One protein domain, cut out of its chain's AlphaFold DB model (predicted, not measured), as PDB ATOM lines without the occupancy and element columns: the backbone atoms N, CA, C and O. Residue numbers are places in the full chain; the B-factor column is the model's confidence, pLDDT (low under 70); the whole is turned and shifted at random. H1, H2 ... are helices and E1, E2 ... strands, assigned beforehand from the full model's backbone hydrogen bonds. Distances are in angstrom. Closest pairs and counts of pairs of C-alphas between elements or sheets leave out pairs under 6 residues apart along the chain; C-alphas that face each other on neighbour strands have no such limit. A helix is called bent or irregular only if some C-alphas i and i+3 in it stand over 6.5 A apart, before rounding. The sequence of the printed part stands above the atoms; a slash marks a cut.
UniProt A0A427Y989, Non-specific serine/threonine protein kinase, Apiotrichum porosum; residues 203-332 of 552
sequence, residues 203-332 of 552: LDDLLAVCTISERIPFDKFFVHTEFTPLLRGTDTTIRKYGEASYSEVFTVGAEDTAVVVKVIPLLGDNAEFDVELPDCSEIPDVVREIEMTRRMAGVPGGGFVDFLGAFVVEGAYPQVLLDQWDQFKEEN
ATOM      1  N   LEU A 203     -34.780 -31.783 -65.868       85.94
ATOM      2  CA  LEU A 203     -34.758 -30.932 -64.685       85.94
ATOM      3  C   LEU A 203     -36.137 -30.338 -64.354       85.94
ATOM      4  O   LEU A 203     -36.470 -30.234 -63.177       85.94
ATOM      5  N   ASP A 204     -36.947 -29.982 -65.353       89.25
ATOM      6  CA  ASP A 204     -38.317 -29.499 -65.139       89.25
ATOM      7  C   ASP A 204     -39.196 -30.598 -64.532       89.25
ATOM      8  O   ASP A 204     -39.974 -30.322 -63.618       89.25
ATOM      9  N   ASP A 205     -39.021 -31.850 -64.965       89.50
ATOM     10  CA  ASP A 205     -39.716 -33.002 -64.376       89.50
ATOM     11  C   ASP A 205     -39.323 -33.195 -62.900       89.50
ATOM     12  O   ASP A 205     -40.178 -33.464 -62.051       89.50
ATOM     13  N   LEU A 206     -38.043 -32.995 -62.562       90.38
ATOM     14  CA  LEU A 206     -37.568 -33.026 -61.175       90.38
ATOM     15  C   LEU A 206     -38.149 -31.887 -60.333       90.38
ATOM     16  O   LEU A 206     -38.656 -32.123 -59.237       90.38
ATOM     17  N   LEU A 207     -38.128 -30.660 -60.851       92.12
ATOM     18  CA  LEU A 207     -38.703 -29.492 -60.181       92.12
ATOM     19  C   LEU A 207     -40.224 -29.618 -59.999       92.12
ATOM     20  O   LEU A 207     -40.764 -29.124 -59.008       92.12
ATOM     21  N   ALA A 208     -40.916 -30.302 -60.911       92.44
ATOM     22  CA  ALA A 208     -42.348 -30.567 -60.810       92.44
ATOM     23  C   ALA A 208     -42.695 -31.550 -59.681       92.44
ATOM     24  O   ALA A 208     -43.777 -31.458 -59.099       92.44
ATOM     25  N   VAL A 209     -41.793 -32.483 -59.351       91.56
ATOM     26  CA  VAL A 209     -41.992 -33.403 -58.221       91.56
ATOM     27  C   VAL A 209     -41.432 -32.871 -56.904       91.56
ATOM     28  O   VAL A 209     -41.777 -33.428 -55.866       91.56
ATOM     29  N   CYS A 210     -40.610 -31.822 -56.892       93.50
ATOM     30  CA  CYS A 210     -40.077 -31.210 -55.673       93.50
ATOM     31  C   CYS A 210     -41.120 -30.378 -54.899       93.50
ATOM     32  O   CYS A 210     -42.197 -30.060 -55.390       93.50
ATOM     33  N   THR A 211     -40.800 -30.046 -53.645       93.06
ATOM     34  CA  THR A 211     -41.621 -29.179 -52.778       93.06
ATOM     35  C   THR A 211     -41.750 -27.773 -53.355       93.06
ATOM     36  O   THR A 211     -42.789 -27.136 -53.214       93.06
ATOM     37  N   ILE A 212     -40.695 -27.312 -54.021       91.62
ATOM     38  CA  ILE A 212     -40.665 -26.068 -54.776       91.62
ATOM     39  C   ILE A 212     -40.187 -26.364 -56.193       91.62
ATOM     40  O   ILE A 212     -39.345 -27.240 -56.399       91.62
ATOM     41  N   SER A 213     -40.684 -25.595 -57.155       92.31
ATOM     42  CA  SER A 213     -40.317 -25.727 -58.569       92.31
ATOM     43  C   SER A 213     -39.188 -24.774 -58.977       92.31
ATOM     44  O   SER A 213     -39.116 -24.343 -60.125       92.31
ATOM     45  N   GLU A 214     -38.305 -24.431 -58.037       90.62
ATOM     46  CA  GLU A 214     -37.142 -23.570 -58.259       90.62
ATOM     47  C   GLU A 214     -35.864 -24.164 -57.652       90.62
ATOM     48  O   GLU A 214     -35.903 -25.046 -56.793       90.62
ATOM     49  N   ARG A 215     -34.715 -23.664 -58.117       91.81
ATOM     50  CA  ARG A 215     -33.393 -24.042 -57.607       91.81
ATOM     51  C   ARG A 215     -32.980 -23.109 -56.476       91.81
ATOM     52  O   ARG A 215     -33.002 -21.893 -56.649       91.81
ATOM     53  N   ILE A 216     -32.532 -23.674 -55.357       93.69
ATOM     54  CA  ILE A 216     -32.008 -22.909 -54.217       93.69
ATOM     55  C   ILE A 216     -30.471 -22.938 -54.240       93.69
ATOM     56  O   ILE A 216     -29.890 -24.014 -54.371       93.69
ATOM     57  N   PRO A 217     -29.769 -21.811 -54.039       93.25
ATOM     58  CA  PRO A 217     -28.333 -21.850 -53.771       93.25
ATOM     59  C   PRO A 217     -28.025 -22.729 -52.546       93.25
ATOM     60  O   PRO A 217     -28.624 -22.546 -51.487       93.25
ATOM     61  N   PHE A 218     -27.111 -23.695 -52.659       88.94
ATOM     62  CA  PHE A 218     -26.932 -24.726 -51.625       88.94
ATOM     63  C   PHE A 218     -26.531 -24.133 -50.255       88.94
ATOM     64  O   PHE A 218     -26.984 -24.592 -49.206       88.94
ATOM     65  N   ASP A 219     -25.787 -23.028 -50.240       87.19
ATOM     66  CA  ASP A 219     -25.433 -22.286 -49.022       87.19
ATOM     67  C   ASP A 219     -26.635 -21.603 -48.332       87.19
ATOM     68  O   ASP A 219     -26.538 -21.208 -47.168       87.19
ATOM     69  N   LYS A 220     -27.774 -21.461 -49.023       93.00
ATOM     70  CA  LYS A 220     -29.029 -20.897 -48.497       93.00
ATOM     71  C   LYS A 220     -30.063 -21.948 -48.112       93.00
ATOM     72  O   LYS A 220     -31.058 -21.596 -47.483       93.00
ATOM     73  N   PHE A 221     -29.838 -23.220 -48.431       94.19
ATOM     74  CA  PHE A 221     -30.824 -24.282 -48.215       94.19
ATOM     75  C   PHE A 221     -31.275 -24.403 -46.748       94.19
ATOM     76  O   PHE A 221     -32.469 -24.354 -46.459       94.19
ATOM     77  N   PHE A 222     -30.335 -24.479 -45.802       91.12
ATOM     78  CA  PHE A 222     -30.653 -24.696 -44.380       91.12
ATOM     79  C   PHE A 222     -31.338 -23.505 -43.692       91.12
ATOM     80  O   PHE A 222     -31.836 -23.644 -42.577       91.12
ATOM     81  N   VAL A 223     -31.388 -22.347 -44.353       92.25
ATOM     82  CA  VAL A 223     -32.098 -21.143 -43.890       92.25
ATOM     83  C   VAL A 223     -33.297 -20.801 -44.778       92.25
ATOM     84  O   VAL A 223     -33.906 -19.745 -44.616       92.25
ATOM     85  N   HIS A 224     -33.644 -21.678 -45.723       94.00
ATOM     86  CA  HIS A 224     -34.718 -21.443 -46.676       94.00
ATOM     87  C   HIS A 224     -36.092 -21.446 -45.992       94.00
ATOM     88  O   HIS A 224     -36.349 -22.230 -45.071       94.00
ATOM     89  N   THR A 225     -37.005 -20.596 -46.464       92.88
ATOM     90  CA  THR A 225     -38.341 -20.403 -45.869       92.88
ATOM     91  C   THR A 225     -39.231 -21.634 -45.963       92.88
ATOM     92  O   THR A 225     -40.105 -21.797 -45.127       92.88
ATOM     93  N   GLU A 226     -38.987 -22.511 -46.936       92.81
ATOM     94  CA  GLU A 226     -39.724 -23.775 -47.097       92.81
ATOM     95  C   GLU A 226     -39.060 -24.960 -46.378       92.81
ATOM     96  O   GLU A 226     -39.702 -25.977 -46.133       92.81
ATOM     97  N   PHE A 227     -37.776 -24.849 -46.014       92.75
ATOM     98  CA  PHE A 227     -37.076 -25.902 -45.267       92.75
ATOM     99  C   PHE A 227     -37.191 -25.695 -43.756       92.75
ATOM    100  O   PHE A 227     -37.499 -26.624 -43.014       92.75
ATOM    101  N   THR A 228     -36.971 -24.466 -43.286       91.75
ATOM    102  CA  THR A 228     -36.964 -24.138 -41.853       91.75
ATOM    103  C   THR A 228     -38.250 -24.519 -41.098       91.75
ATOM    104  O   THR A 228     -38.118 -24.996 -39.971       91.75
ATOM    105  N   PRO A 229     -39.473 -24.436 -41.670       92.44
ATOM    106  CA  PRO A 229     -40.691 -24.877 -40.987       92.44
ATOM    107  C   PRO A 229     -40.799 -26.398 -40.818       92.44
ATOM    108  O   PRO A 229     -41.623 -26.861 -40.031       92.44
ATOM    109  N   LEU A 230     -39.994 -27.182 -41.544       90.06
ATOM    110  CA  LEU A 230     -39.954 -28.643 -41.411       90.06
ATOM    111  C   LEU A 230     -39.202 -29.079 -40.146       90.06
ATOM    112  O   LEU A 230     -39.378 -30.209 -39.682       90.06
ATOM    113  N   LEU A 231     -38.367 -28.200 -39.580       88.75
ATOM    114  CA  LEU A 231     -37.624 -28.475 -38.359       88.75
ATOM    115  C   LEU A 231     -38.554 -28.437 -37.146       88.75
ATOM    116  O   LEU A 231     -39.333 -27.508 -36.933       88.75
ATOM    117  N   ARG A 232     -38.441 -29.456 -36.294       82.44
ATOM    118  CA  ARG A 232     -39.191 -29.536 -35.040       82.44
ATOM    119  C   ARG A 232     -38.405 -28.838 -33.932       82.44
ATOM    120  O   ARG A 232     -37.736 -29.485 -33.135       82.44
ATOM    121  N   GLY A 233     -38.479 -27.510 -33.901       81.75
ATOM    122  CA  GLY A 233     -37.832 -26.668 -32.890       81.75
ATOM    123  C   GLY A 233     -36.928 -25.595 -33.491       81.75
ATOM    124  O   GLY A 233     -36.964 -25.335 -34.687       81.75
ATOM    125  N   THR A 234     -36.130 -24.945 -32.643       83.69
ATOM    126  CA  THR A 234     -35.187 -23.885 -33.051       83.69
ATOM    127  C   THR A 234     -33.754 -24.383 -33.228       83.69
ATOM    128  O   THR A 234     -32.889 -23.616 -33.650       83.69
ATOM    129  N   ASP A 235     -33.485 -25.646 -32.886       86.44
ATOM    130  CA  ASP A 235     -32.174 -26.249 -33.087       86.44
ATOM    131  C   ASP A 235     -31.944 -26.491 -34.585       86.44
ATOM    132  O   ASP A 235     -32.758 -27.115 -35.264       86.44
ATOM    133  N   THR A 236     -30.825 -25.980 -35.086       88.06
ATOM    134  CA  THR A 236     -30.383 -26.085 -36.483       88.06
ATOM    135  C   THR A 236     -29.056 -26.834 -36.597       88.06
ATOM    136  O   THR A 236     -28.424 -26.819 -37.650       88.06
ATOM    137  N   THR A 237     -28.621 -27.501 -35.522       91.19
ATOM    138  CA  THR A 237     -27.364 -28.252 -35.488       91.19
ATOM    139  C   THR A 237     -27.377 -29.348 -36.543       91.19
ATOM    140  O   THR A 237     -28.256 -30.209 -36.531       91.19
ATOM    141  N   ILE A 238     -26.385 -29.332 -37.430       90.12
ATOM    142  CA  ILE A 238     -26.230 -30.334 -38.483       90.12
ATOM    143  C   ILE A 238     -25.239 -31.393 -38.016       90.12
ATOM    144  O   ILE A 238     -24.159 -31.051 -37.534       90.12
ATOM    145  N   ARG A 239     -25.592 -32.671 -38.170       86.31
ATOM    146  CA  ARG A 239     -24.695 -33.800 -37.912       86.31
ATOM    147  C   ARG A 239     -24.673 -34.761 -39.083       86.31
ATOM    148  O   ARG A 239     -25.692 -34.986 -39.729       86.31
ATOM    149  N   LYS A 240     -23.519 -35.353 -39.373       78.69
ATOM    150  CA  LYS A 240     -23.444 -36.429 -40.364       78.69
ATOM    151  C   LYS A 240     -24.060 -37.696 -39.770       78.69
ATOM    152  O   LYS A 240     -23.701 -38.100 -38.671       78.69
ATOM    153  N   TYR A 241     -24.994 -38.305 -40.495       77.06
ATOM    154  CA  TYR A 241     -25.715 -39.491 -40.028       77.06
ATOM    155  C   TYR A 241     -25.226 -40.775 -40.700       77.06
ATOM    156  O   TYR A 241     -25.076 -41.797 -40.040       77.06
ATOM    157  N   GLY A 242     -24.959 -40.733 -42.007       65.44
ATOM    158  CA  GLY A 242     -24.551 -41.925 -42.751       65.44
ATOM    159  C   GLY A 242     -24.157 -41.655 -44.199       65.44
ATOM    160  O   GLY A 242     -24.375 -40.562 -44.727       65.44
ATOM    161  N   GLU A 243     -23.577 -42.669 -44.836       60.06
ATOM    162  CA  GLU A 243     -23.202 -42.691 -46.254       60.06
ATOM    163  C   GLU A 243     -24.000 -43.767 -47.009       60.06
ATOM    164  O   GLU A 243     -24.319 -44.818 -46.453       60.06
ATOM    165  N   ALA A 244     -24.326 -43.503 -48.276       56.66
ATOM    166  CA  ALA A 244     -24.908 -44.471 -49.206       56.66
ATOM    167  C   ALA A 244     -24.227 -44.347 -50.581       56.66
ATOM    168  O   ALA A 244     -23.483 -43.397 -50.822       56.66
ATOM    169  N   SER A 245     -24.469 -45.298 -51.491       50.56
ATOM    170  CA  SER A 245     -23.707 -45.437 -52.747       50.56
ATOM    171  C   SER A 245     -23.634 -44.168 -53.602       50.56
ATOM    172  O   SER A 245     -22.599 -43.926 -54.207       50.56
ATOM    173  N   TYR A 246     -24.693 -43.355 -53.608       59.56
ATOM    174  CA  TYR A 246     -24.783 -42.131 -54.417       59.56
ATOM    175  C   TYR A 246     -25.261 -40.922 -53.610       59.56
ATOM    176  O   TYR A 246     -25.802 -39.969 -54.164       59.56
ATOM    177  N   SER A 247     -25.165 -40.970 -52.278       70.75
ATOM    178  CA  SER A 247     -25.698 -39.884 -51.457       70.75
ATOM    179  C   SER A 247     -25.068 -39.802 -50.081       70.75
ATOM    180  O   SER A 247     -24.508 -40.762 -49.550       70.75
ATOM    181  N   GLU A 248     -25.232 -38.633 -49.485       75.81
ATOM    182  CA  GLU A 248     -24.719 -38.308 -48.172       75.81
ATOM    183  C   GLU A 248     -25.899 -37.941 -47.259       75.81
ATOM    184  O   GLU A 248     -26.705 -37.076 -47.594       75.81
ATOM    185  N   VAL A 249     -26.014 -38.603 -46.103       79.75
ATOM    186  CA  VAL A 249     -27.129 -38.408 -45.162       79.75
ATOM    187  C   VAL A 249     -26.688 -37.613 -43.935       79.75
ATOM    188  O   VAL A 249     -25.704 -37.969 -43.282       79.75
ATOM    189  N   PHE A 250     -27.444 -36.570 -43.600       83.00
ATOM    190  CA  PHE A 250     -27.245 -35.691 -42.447       83.00
ATOM    191  C   PHE A 250     -28.509 -35.641 -41.585       83.00
ATOM    192  O   PHE A 250     -29.605 -35.909 -42.067       83.00
ATOM    193  N   THR A 251     -28.373 -35.269 -40.320       89.94
ATOM    194  CA  THR A 251     -29.475 -34.871 -39.443       89.94
ATOM    195  C   THR A 251     -29.387 -33.382 -39.142       89.94
ATOM    196  O   THR A 251     -28.293 -32.838 -39.018       89.94
ATOM    197  N   VAL A 252     -30.535 -32.716 -39.026       91.50
ATOM    198  CA  VAL A 252     -30.640 -31.296 -38.672       91.50
ATOM    199  C   VAL A 252     -31.588 -31.136 -37.488       91.50
ATOM    200  O   VAL A 252     -32.745 -31.556 -37.554       91.50
ATOM    201  N   GLY A 253     -31.096 -30.518 -36.417       89.69
ATOM    202  CA  GLY A 253     -31.839 -30.215 -35.197       89.69
ATOM    203  C   GLY A 253     -31.479 -31.092 -33.996       89.69
ATOM    204  O   GLY A 253     -30.441 -31.761 -33.964       89.69
ATOM    205  N   ALA A 254     -32.340 -31.040 -32.977       84.75
ATOM    206  CA  ALA A 254     -32.118 -31.731 -31.709       84.75
ATOM    207  C   ALA A 254     -32.256 -33.250 -31.870       84.75
ATOM    208  O   ALA A 254     -33.086 -33.713 -32.643       84.75
ATOM    209  N   GLU A 255     -31.468 -34.021 -31.117       75.75
ATOM    210  CA  GLU A 255     -31.292 -35.476 -31.286       75.75
ATOM    211  C   GLU A 255     -32.615 -36.263 -31.370       75.75
ATOM    212  O   GLU A 255     -32.783 -37.090 -32.262       75.75
ATOM    213  N   ASP A 256     -33.594 -35.931 -30.524       77.38
ATOM    214  CA  ASP A 256     -34.886 -36.633 -30.453       77.38
ATOM    215  C   ASP A 256     -35.914 -36.176 -31.507       77.38
ATOM    216  O   ASP A 256     -36.972 -36.789 -31.673       77.38
ATOM    217  N   THR A 257     -35.649 -35.067 -32.198       83.44
ATOM    218  CA  THR A 257     -36.592 -34.416 -33.123       83.44
ATOM    219  C   THR A 257     -35.953 -34.046 -34.460       83.44
ATOM    220  O   THR A 257     -36.530 -33.265 -35.220       83.44
ATOM    221  N   ALA A 258     -34.758 -34.569 -34.731       87.06
ATOM    222  CA  ALA A 258     -33.963 -34.187 -35.880       87.06
ATOM    223  C   ALA A 258     -34.630 -34.619 -37.189       87.06
ATOM    224  O   ALA A 258     -35.223 -35.693 -37.298       87.06
ATOM    225  N   VAL A 259     -34.482 -33.775 -38.205       91.06
ATOM    226  CA  VAL A 259     -34.878 -34.083 -39.579       91.06
ATOM    227  C   VAL A 259     -33.700 -34.722 -40.301       91.06
ATOM    228  O   VAL A 259     -32.585 -34.213 -40.231       91.06
ATOM    229  N   VAL A 260     -33.945 -35.817 -41.018       90.06
ATOM    230  CA  VAL A 260     -32.938 -36.464 -41.869       90.06
ATOM    231  C   VAL A 260     -32.937 -35.805 -43.249       90.06
ATOM    232  O   VAL A 260     -33.977 -35.701 -43.894       90.06
ATOM    233  N   VAL A 261     -31.765 -35.378 -43.713       89.94
ATOM    234  CA  VAL A 261     -31.535 -34.748 -45.017       89.94
ATOM    235  C   VAL A 261     -30.594 -35.634 -45.833       89.94
ATOM    236  O   VAL A 261     -29.424 -35.789 -45.486       89.94
ATOM    237  N   LYS A 262     -31.106 -36.217 -46.922       88.50
ATOM    238  CA  LYS A 262     -30.327 -36.989 -47.904       88.50
ATOM    239  C   LYS A 262     -29.933 -36.067 -49.059       88.50
ATOM    240  O   LYS A 262     -30.803 -35.502 -49.716       88.50
ATOM    241  N   VAL A 263     -28.634 -35.906 -49.300       82.12
ATOM    242  CA  VAL A 263     -28.082 -35.088 -50.389       82.12
ATOM    243  C   VAL A 263     -27.623 -36.008 -51.517       82.12
ATOM    244  O   VAL A 263     -26.706 -36.805 -51.314       82.12
ATOM    245  N   ILE A 264     -28.251 -35.893 -52.689       82.44
ATOM    246  CA  ILE A 264     -27.984 -36.717 -53.877       82.44
ATOM    247  C   ILE A 264     -27.361 -35.826 -54.965       82.44
ATOM    248  O   ILE A 264     -28.043 -34.929 -55.462       82.44
ATOM    249  N   PRO A 265     -26.085 -36.028 -55.341       75.62
ATOM    250  CA  PRO A 265     -25.484 -35.337 -56.478       75.62
ATOM    251  C   PRO A 265     -26.162 -35.749 -57.792       75.62
ATOM    252  O   PRO A 265     -26.356 -36.936 -58.053       75.62
ATOM    253  N   LEU A 266     -26.507 -34.769 -58.627       78.31
ATOM    254  CA  LEU A 266     -27.123 -34.991 -59.937       78.31
ATOM    255  C   LEU A 266     -26.068 -34.952 -61.041       78.31
ATOM    256  O   LEU A 266     -25.112 -34.175 -60.968       78.31
ATOM    257  N   LEU A 267     -26.244 -35.772 -62.078       65.19
ATOM    258  CA  LEU A 267     -25.419 -35.682 -63.278       65.19
ATOM    259  C   LEU A 267     -25.819 -34.413 -64.050       65.19
ATOM    260  O   LEU A 267     -26.950 -34.301 -64.520       65.19
ATOM    261  N   GLY A 268     -24.920 -33.429 -64.117       58.09
ATOM    262  CA  GLY A 268     -25.150 -32.182 -64.849       58.09
ATOM    263  C   GLY A 268     -24.947 -32.347 -66.357       58.09
ATOM    264  O   GLY A 268     -24.084 -33.108 -66.787       58.09
ATOM    265  N   ASP A 269     -25.696 -31.583 -67.157       47.97
ATOM    266  CA  ASP A 269     -25.727 -31.724 -68.622       47.97
ATOM    267  C   ASP A 269     -24.437 -31.314 -69.353       47.97
ATOM    268  O   ASP A 269     -24.303 -31.642 -70.525       47.97
ATOM    269  N   ASN A 270     -23.494 -30.602 -68.726       46.97
ATOM    270  CA  ASN A 270     -22.204 -30.237 -69.334       46.97
ATOM    271  C   ASN A 270     -21.289 -29.561 -68.310       46.97
ATOM    272  O   ASN A 270     -21.255 -28.332 -68.219       46.97
ATOM    273  N   ALA A 271     -20.514 -30.331 -67.555       42.19
ATOM    274  CA  ALA A 271     -19.444 -29.726 -66.781       42.19
ATOM    275  C   ALA A 271     -18.195 -30.605 -66.765       42.19
ATOM    276  O   ALA A 271     -18.091 -31.572 -66.012       42.19
ATOM    277  N   GLU A 272     -17.231 -30.233 -67.606       43.06
ATOM    278  CA  GLU A 272     -15.829 -30.586 -67.412       43.06
ATOM    279  C   GLU A 272     -15.336 -29.849 -66.160       43.06
ATOM    280  O   GLU A 272     -14.841 -28.724 -66.221       43.06
ATOM    281  N   PHE A 273     -15.539 -30.451 -64.994       44.31
ATOM    282  CA  PHE A 273     -14.859 -30.012 -63.786       44.31
ATOM    283  C   PHE A 273     -13.491 -30.704 -63.734       44.31
ATOM    284  O   PHE A 273     -13.418 -31.929 -63.759       44.31
ATOM    285  N   ASP A 274     -12.406 -29.932 -63.607       42.81
ATOM    286  CA  ASP A 274     -11.034 -30.430 -63.348       42.81
ATOM    287  C   ASP A 274     -10.871 -30.938 -61.891       42.81
ATOM    288  O   ASP A 274      -9.799 -30.901 -61.290       42.81
ATOM    289  N   VAL A 275     -11.982 -31.350 -61.273       43.91
ATOM    290  CA  VAL A 275     -12.123 -31.702 -59.859       43.91
ATOM    291  C   VAL A 275     -12.812 -33.060 -59.784       43.91
ATOM    292  O   VAL A 275     -13.792 -33.294 -60.489       43.91
ATOM    293  N   GLU A 276     -12.311 -33.964 -58.941       41.91
ATOM    294  CA  GLU A 276     -12.913 -35.285 -58.719       41.91
ATOM    295  C   GLU A 276     -14.334 -35.113 -58.147       41.91
ATOM    296  O   GLU A 276     -14.513 -34.704 -56.999       41.91
ATOM    297  N   LEU A 277     -15.350 -35.354 -58.982       47.28
ATOM    298  CA  LEU A 277     -16.761 -35.244 -58.609       47.28
ATOM    299  C   LEU A 277     -17.224 -36.498 -57.850       47.28
ATOM    300  O   LEU A 277     -16.728 -37.595 -58.122       47.28
ATOM    301  N   PRO A 278     -18.193 -36.368 -56.925       54.38
ATOM    302  CA  PRO A 278     -18.852 -37.528 -56.336       54.38
ATOM    303  C   PRO A 278     -19.639 -38.311 -57.397       54.38
ATOM    304  O   PRO A 278     -20.047 -37.751 -58.414       54.38
ATOM    305  N   ASP A 279     -19.894 -39.595 -57.132       55.00
ATOM    306  CA  ASP A 279     -20.752 -40.412 -57.991       55.00
ATOM    307  C   ASP A 279     -22.153 -39.775 -58.089       55.00
ATOM    308  O   ASP A 279     -22.838 -39.580 -57.081       55.00
ATOM    309  N   CYS A 280     -22.565 -39.431 -59.310       65.38
ATOM    310  CA  CYS A 280     -23.833 -38.760 -59.586       65.38
ATOM    311  C   CYS A 280     -24.958 -39.749 -59.913       65.38
ATOM    312  O   CYS A 280     -24.725 -40.802 -60.506       65.38
ATOM    313  N   SER A 281     -26.192 -39.363 -59.585       70.38
ATOM    314  CA  SER A 281     -27.416 -40.051 -60.013       70.38
ATOM    315  C   SER A 281     -28.046 -39.366 -61.227       70.38
ATOM    316  O   SER A 281     -27.986 -38.141 -61.370       70.38
ATOM    317  N   GLU A 282     -28.677 -40.157 -62.094       77.38
ATOM    318  CA  GLU A 282     -29.456 -39.648 -63.223       77.38
ATOM    319  C   GLU A 282     -30.762 -39.015 -62.712       77.38
ATOM    320  O   GLU A 282     -31.404 -39.538 -61.798       77.38
ATOM    321  N   ILE A 283     -31.196 -37.903 -63.313       83.25
ATOM    322  CA  ILE A 283     -32.406 -37.186 -62.873       83.25
ATOM    323  C   ILE A 283     -33.658 -38.092 -62.819       83.25
ATOM    324  O   ILE A 283     -34.365 -38.051 -61.808       83.25
ATOM    325  N   PRO A 284     -33.933 -38.959 -63.817       82.00
ATOM    326  CA  PRO A 284     -35.073 -39.876 -63.754       82.00
ATOM    327  C   PRO A 284     -35.034 -40.856 -62.571       82.00
ATOM    328  O   PRO A 284     -36.084 -41.293 -62.098       82.00
ATOM    329  N   ASP A 285     -33.849 -41.215 -62.072       78.62
ATOM    330  CA  ASP A 285     -33.695 -42.105 -60.913       78.62
ATOM    331  C   ASP A 285     -34.100 -41.368 -59.634       78.62
ATOM    332  O   ASP A 285     -34.856 -41.898 -58.820       78.62
ATOM    333  N   VAL A 286     -33.682 -40.106 -59.505       83.75
ATOM    334  CA  VAL A 286     -34.020 -39.252 -58.359       83.75
ATOM    335  C   VAL A 286     -35.505 -38.892 -58.341       83.75
ATOM    336  O   VAL A 286     -36.132 -38.943 -57.285       83.75
ATOM    337  N   VAL A 287     -36.100 -38.596 -59.503       87.00
ATOM    338  CA  VAL A 287     -37.554 -38.388 -59.632       87.00
ATOM    339  C   VAL A 287     -38.314 -39.608 -59.115       87.00
ATOM    340  O   VAL A 287     -39.219 -39.470 -58.289       87.00
ATOM    341  N   ARG A 288     -37.918 -40.811 -59.550       83.44
ATOM    342  CA  ARG A 288     -38.524 -42.061 -59.079       83.44
ATOM    343  C   ARG A 288     -38.344 -42.244 -57.579       83.44
ATOM    344  O   ARG A 288     -39.319 -42.560 -56.904       83.44
ATOM    345  N   GLU A 289     -37.150 -41.998 -57.042       87.62
ATOM    346  CA  GLU A 289     -36.900 -42.105 -55.603       87.62
ATOM    347  C   GLU A 289     -37.814 -41.167 -54.792       87.62
ATOM    348  O   GLU A 289     -38.404 -41.595 -53.797       87.62
ATOM    349  N   ILE A 290     -38.007 -39.918 -55.234       89.00
ATOM    350  CA  ILE A 290     -38.910 -38.951 -54.587       89.00
ATOM    351  C   ILE A 290     -40.359 -39.445 -54.630       89.00
ATOM    352  O   ILE A 290     -41.041 -39.444 -53.600       89.00
ATOM    353  N   GLU A 291     -40.841 -39.876 -55.799       89.31
ATOM    354  CA  GLU A 291     -42.214 -40.363 -55.964       89.31
ATOM    355  C   GLU A 291     -42.482 -41.605 -55.108       89.31
ATOM    356  O   GLU A 291     -43.505 -41.668 -54.419       89.31
ATOM    357  N   MET A 292     -41.547 -42.559 -55.090       85.56
ATOM    358  CA  MET A 292     -41.635 -43.752 -54.250       85.56
ATOM    359  C   MET A 292     -41.626 -43.385 -52.768       85.56
ATOM    360  O   MET A 292     -42.532 -43.786 -52.042       85.56
ATOM    361  N   THR A 293     -40.667 -42.573 -52.316       87.44
ATOM    362  CA  THR A 293     -40.557 -42.168 -50.904       87.44
ATOM    363  C   THR A 293     -41.830 -41.474 -50.428       87.44
ATOM    364  O   THR A 293     -42.395 -41.846 -49.398       87.44
ATOM    365  N   ARG A 294     -42.349 -40.523 -51.215       91.06
ATOM    366  CA  ARG A 294     -43.616 -39.838 -50.928       91.06
ATOM    367  C   ARG A 294     -44.790 -40.808 -50.857       91.06
ATOM    368  O   ARG A 294     -45.639 -40.686 -49.977       91.06
ATOM    369  N   ARG A 295     -44.854 -41.767 -51.781       90.00
ATOM    370  CA  ARG A 295     -45.928 -42.762 -51.834       90.00
ATOM    371  C   ARG A 295     -45.876 -43.724 -50.647       90.00
ATOM    372  O   ARG A 295     -46.939 -44.071 -50.132       90.00
ATOM    373  N   MET A 296     -44.679 -44.133 -50.226       85.00
ATOM    374  CA  MET A 296     -44.444 -45.046 -49.103       85.00
ATOM    375  C   MET A 296     -44.677 -44.381 -47.745       85.00
ATOM    376  O   MET A 296     -45.183 -45.031 -46.834       85.00
ATOM    377  N   ALA A 297     -44.431 -43.074 -47.616       87.44
ATOM    378  CA  ALA A 297     -44.757 -42.322 -46.400       87.44
ATOM    379  C   ALA A 297     -46.245 -42.427 -45.999       87.44
ATOM    380  O   ALA A 297     -46.590 -42.302 -44.829       87.44
ATOM    381  N   GLY A 298     -47.143 -42.695 -46.953       85.44
ATOM    382  CA  GLY A 298     -48.569 -42.846 -46.670       85.44
ATOM    383  C   GLY A 298     -49.022 -44.250 -46.242       85.44
ATOM    384  O   GLY A 298     -50.237 -44.439 -46.149       85.44
ATOM    385  N   VAL A 299     -48.127 -45.244 -46.058       85.88
ATOM    386  CA  VAL A 299     -48.549 -46.642 -45.789       85.88
ATOM    387  C   VAL A 299     -49.438 -46.662 -44.547       85.88
ATOM    388  O   VAL A 299     -48.994 -46.213 -43.488       85.88
ATOM    389  N   PRO A 300     -50.680 -47.192 -44.623       83.06
ATOM    390  CA  PRO A 300     -51.531 -47.310 -43.447       83.06
ATOM    391  C   PRO A 300     -50.802 -48.060 -42.327       83.06
ATOM    392  O   PRO A 300     -50.232 -49.122 -42.556       83.06
ATOM    393  N   GLY A 301     -50.783 -47.502 -41.117       78.44
ATOM    394  CA  GLY A 301     -50.043 -48.077 -39.986       78.44
ATOM    395  C   GLY A 301     -48.540 -47.755 -39.946       78.44
ATOM    396  O   GLY A 301     -47.860 -48.209 -39.030       78.44
ATOM    397  N   GLY A 302     -48.014 -46.957 -40.883       84.81
ATOM    398  CA  GLY A 302     -46.622 -46.494 -40.888       84.81
ATOM    399  C   GLY A 302     -45.604 -47.601 -41.188       84.81
ATOM    400  O   GLY A 302     -45.906 -48.564 -41.893       84.81
ATOM    401  N   GLY A 303     -44.386 -47.472 -40.647       77.69
ATOM    402  CA  GLY A 303     -43.270 -48.417 -40.854       77.69
ATOM    403  C   GLY A 303     -42.302 -48.026 -41.978       77.69
ATOM    404  O   GLY A 303     -41.282 -48.683 -42.181       77.69
ATOM    405  N   PHE A 304     -42.588 -46.921 -42.660       83.00
ATOM    406  CA  PHE A 304     -41.736 -46.284 -43.659       83.00
ATOM    407  C   PHE A 304     -41.417 -44.863 -43.204       83.00
ATOM    408  O   PHE A 304     -42.133 -44.308 -42.367       83.00
ATOM    409  N   VAL A 305     -40.319 -44.300 -43.702       84.25
ATOM    410  CA  VAL A 305     -39.931 -42.928 -43.362       84.25
ATOM    411  C   VAL A 305     -40.949 -41.912 -43.877       84.25
ATOM    412  O   VAL A 305     -41.435 -42.019 -45.003       84.25
ATOM    413  N   ASP A 306     -41.249 -40.916 -43.044       87.75
ATOM    414  CA  ASP A 306     -42.061 -39.773 -43.447       87.75
ATOM    415  C   ASP A 306     -41.318 -38.964 -44.520       87.75
ATOM    416  O   ASP A 306     -40.143 -38.625 -44.372       87.75
ATOM    417  N   PHE A 307     -42.021 -38.600 -45.588       91.06
ATOM    418  CA  PHE A 307     -41.502 -37.691 -46.603       91.06
ATOM    419  C   PHE A 307     -41.893 -36.253 -46.245       91.06
ATOM    420  O   PHE A 307     -43.069 -35.898 -46.318       91.06
ATOM    421  N   LEU A 308     -40.915 -35.424 -45.864       91.81
ATOM    422  CA  LEU A 308     -41.160 -34.020 -45.499       91.81
ATOM    423  C   LEU A 308     -41.089 -33.076 -46.703       91.81
ATOM    424  O   LEU A 308     -41.861 -32.126 -46.795       91.81
ATOM    425  N   GLY A 309     -40.169 -33.332 -47.630       92.94
ATOM    426  CA  GLY A 309     -39.982 -32.498 -48.806       92.94
ATOM    427  C   GLY A 309     -38.781 -32.913 -49.643       92.94
ATOM    428  O   GLY A 309     -37.941 -33.695 -49.200       92.94
ATOM    429  N   ALA A 310     -38.712 -32.375 -50.856       95.00
ATOM    430  CA  ALA A 310     -37.574 -32.516 -51.757       95.00
ATOM    431  C   ALA A 310     -37.264 -31.162 -52.394       95.00
ATOM    432  O   ALA A 310     -38.175 -30.432 -52.775       95.00
ATOM    433  N   PHE A 311     -35.983 -30.841 -52.526       95.25
ATOM    434  CA  PHE A 311     -35.518 -29.539 -52.993       95.25
ATOM    435  C   PHE A 311     -34.369 -29.742 -53.972       95.25
ATOM    436  O   PHE A 311     -33.518 -30.601 -53.746       95.25
ATOM    437  N   VAL A 312     -34.325 -28.933 -55.029       93.44
ATOM    438  CA  VAL A 312     -33.169 -28.881 -55.924       93.44
ATOM    439  C   VAL A 312     -32.259 -27.755 -55.458       93.44
ATOM    440  O   VAL A 312     -32.690 -26.605 -55.344       93.44
ATOM    441  N   VAL A 313     -31.001 -28.091 -55.181       91.38
ATOM    442  CA  VAL A 313     -29.980 -27.130 -54.756       91.38
ATOM    443  C   VAL A 313     -28.859 -27.022 -55.785       91.38
ATOM    444  O   VAL A 313     -28.543 -27.995 -56.464       91.38
ATOM    445  N   GLU A 314     -28.246 -25.845 -55.887       87.88
ATOM    446  CA  GLU A 314     -27.128 -25.579 -56.797       87.88
ATOM    447  C   GLU A 314     -25.986 -24.872 -56.058       87.88
ATOM    448  O   GLU A 314     -26.204 -23.894 -55.343       87.88
ATOM    449  N   GLY A 315     -24.757 -25.364 -56.215       77.50
ATOM    450  CA  GLY A 315     -23.561 -24.753 -55.633       77.50
ATOM    451  C   GLY A 315     -22.594 -25.763 -55.025       77.50
ATOM    452  O   GLY A 315     -22.813 -26.974 -55.063       77.50
ATOM    453  N   ALA A 316     -21.500 -25.247 -54.463       69.31
ATOM    454  CA  ALA A 316     -20.525 -26.057 -53.745       69.31
ATOM    455  C   ALA A 316     -21.129 -26.659 -52.468       69.31
ATOM    456  O   ALA A 316     -22.046 -26.091 -51.869       69.31
ATOM    457  N   TYR A 317     -20.574 -27.790 -52.032       71.19
ATOM    458  CA  TYR A 317     -20.949 -28.404 -50.764       71.19
ATOM    459  C   TYR A 317     -20.671 -27.426 -49.607       71.19
ATOM    460  O   TYR A 317     -19.538 -26.954 -49.486       71.19
ATOM    461  N   PRO A 318     -21.662 -27.094 -48.758       77.38
ATOM    462  CA  PRO A 318     -21.438 -26.198 -47.633       77.38
ATOM    463  C   PRO A 318     -20.348 -26.733 -46.700       77.38
ATOM    464  O   PRO A 318     -20.375 -27.908 -46.329       77.38
ATOM    465  N   GLN A 319     -19.433 -25.859 -46.266       72.44
ATOM    466  CA  GLN A 319     -18.299 -26.239 -45.409       72.44
ATOM    467  C   GLN A 319     -18.748 -26.976 -44.139       72.44
ATOM    468  O   GLN A 319     -18.152 -27.977 -43.769       72.44
ATOM    469  N   VAL A 320     -19.873 -26.563 -43.546       75.31
ATOM    470  CA  VAL A 320     -20.465 -27.224 -42.370       75.31
ATOM    471  C   VAL A 320     -20.782 -28.708 -42.602       75.31
ATOM    472  O   VAL A 320     -20.669 -29.511 -41.680       75.31
ATOM    473  N   LEU A 321     -21.160 -29.100 -43.823       73.50
ATOM    474  CA  LEU A 321     -21.411 -30.503 -44.151       73.50
ATOM    475  C   LEU A 321     -20.104 -31.279 -44.347       73.50
ATOM    476  O   LEU A 321     -20.042 -32.449 -43.977       73.50
ATOM    477  N   LEU A 322     -19.075 -30.633 -44.907       64.06
ATOM    478  CA  LEU A 322     -17.741 -31.218 -45.069       64.06
ATOM    479  C   LEU A 322     -17.081 -31.464 -43.707       64.06
ATOM    480  O   LEU A 322     -16.599 -32.564 -43.460       64.06
ATOM    481  N   ASP A 323     -17.168 -30.501 -42.789       68.69
ATOM    482  CA  ASP A 323     -16.639 -30.635 -41.427       68.69
ATOM    483  C   ASP A 323     -17.298 -31.817 -40.687       68.69
ATOM    484  O   ASP A 323     -16.632 -32.604 -40.012       68.69
ATOM    485  N   GLN A 324     -18.618 -31.986 -40.848       74.12
ATOM    486  CA  GLN A 324     -19.353 -33.124 -40.284       74.12
ATOM    487  C   GLN A 324     -18.997 -34.456 -40.951       74.12
ATOM    488  O   GLN A 324     -19.004 -35.501 -40.298       74.12
ATOM    489  N   TRP A 325     -18.684 -34.436 -42.243       60.56
ATOM    490  CA  TRP A 325     -18.211 -35.613 -42.961       60.56
ATOM    491  C   TRP A 325     -16.840 -36.071 -42.446       60.56
ATOM    492  O   TRP A 325     -16.663 -37.257 -42.155       60.56
ATOM    493  N   ASP A 326     -15.903 -35.137 -42.263       60.38
ATOM    494  CA  ASP A 326     -14.574 -35.419 -41.711       60.38
ATOM    495  C   ASP A 326     -14.673 -35.976 -40.285       60.38
ATOM    496  O   ASP A 326     -14.050 -36.995 -39.977       60.38
ATOM    497  N   GLN A 327     -15.534 -35.388 -39.448       62.84
ATOM    498  CA  GLN A 327     -15.782 -35.867 -38.087       62.84
ATOM    499  C   GLN A 327     -16.335 -37.305 -38.063       62.84
ATOM    500  O   GLN A 327     -15.816 -38.170 -37.357       62.84
ATOM    501  N   PHE A 328     -17.353 -37.602 -38.871       63.94
ATOM    502  CA  PHE A 328     -17.956 -38.940 -38.945       63.94
ATOM    503  C   PHE A 328     -16.966 -40.018 -39.393       63.94
ATOM    504  O   PHE A 328     -16.969 -41.140 -38.881       63.94
ATOM    505  N   LYS A 329     -16.091 -39.674 -40.341       57.59
ATOM    506  CA  LYS A 329     -15.040 -40.563 -40.841       57.59
ATOM    507  C   LYS A 329     -14.027 -40.942 -39.757       57.59
ATOM    508  O   LYS A 329     -13.462 -42.035 -39.815       57.59
ATOM    509  N   GLU A 330     -13.792 -40.063 -38.786       56.47
ATOM    510  CA  GLU A 330     -12.914 -40.328 -37.642       56.47
ATOM    511  C   GLU A 330     -13.599 -41.158 -36.543       56.47
ATOM    512  O   GLU A 330     -12.929 -41.937 -35.859       56.47
ATOM    513  N   GLU A 331     -14.920 -41.030 -36.386       55.12
ATOM    514  CA  GLU A 331     -15.659 -41.535 -35.219       55.12
ATOM    515  C   GLU A 331     -16.324 -42.913 -35.410       55.12
ATOM    516  O   GLU A 331     -16.536 -43.631 -34.426       55.12
ATOM    517  N   ASN A 332     -16.640 -43.343 -36.636       49.16
ATOM    518  CA  ASN A 332     -17.590 -44.447 -36.793       49.16
ATOM    519  C   ASN A 332     -17.035 -45.880 -36.642       49.16
ATOM    520  O   ASN A 332     -16.260 -46.389 -37.453       49.16
TER     521      ASN A 332
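This is residues 203 to 332 of the 552 residues of the protein "Non-specific serine/threonine protein kinase" of Apiotrichum porosum (UniProt A0A427Y989). Helices H1 and H3 lie side by side, away from a small three-stranded sheet, E2 E3 E4, which has H4 across one face; short strands E1 and E5 make a second sheet, with H2 packed on E5. Residues 270 to 276 stick out as a free loop. The 130 printed residues include four named helices and five named strands, in the order H1 E1 H2 E2 E3 E4 H3 E5 H4; the class is mixed, helices and strands, with 64 residues in named elements, under half. The whole is compact, with a radius of gyration of the C-alphas of 15.1 A and spans of 46 by 36 by 28 A.

H1, residues 203 to 209, touches H3, residues 283 to 296, at a shallow tilt of 3 degrees, the same way; their closest C-alphas, Leu 206 and Val 287, are 5.6 A apart. E1, residues 215 to 217, is parallel to its neighbour E5, residues 312 to 314, with N 216 and O 312 within hydrogen-bond range at 2.9 A. H2, residues 218 to 223, is irregular, with C-alphas 219 and 222 7.4 A apart; 0 of 2 O i to N i+4 pairs and 2 of 3 O i to N i+3 pairs are within range. The closest C-alphas of H2 and E5, Phe 218 and Val 313, are 5.0 A apart. E2, residues 238 to 244, E3, 247 to 252, and E4, 259 to 263, form a meander, each strand the antiparallel neighbour of the one before; N 241 and O 249 are 2.9 A apart, N 250 and O 261 2.8 A. H4, residues 319 to 331, is on this sheet at a height of 8.2 A, across the strands, at 66 degrees to E2 on the local plane; its closest C-alpha pair with E2 is Lys 240 and Gln 324, 5.3 A. In H1, H3 and H4 every O i to N i+4 pair is within range.

H1 begins at C-alpha 203 (-34.758, -30.932, -64.685). E2 measures 17.8 A, H3 19.9 A and H4 18.6 A, ending at C-alpha 331 (-15.659, -41.535, -35.219).

The farthest C-alphas, Asp 274 and Gly 301, are 48.8 A apart. The printed part has no cut; the links H2 to E2, E4 to H3 and H3 to E5 are long. Mean pLDDT of the printed part is 79.0, with 30 residues under 70, among them 267 to 280 and 325 to 332.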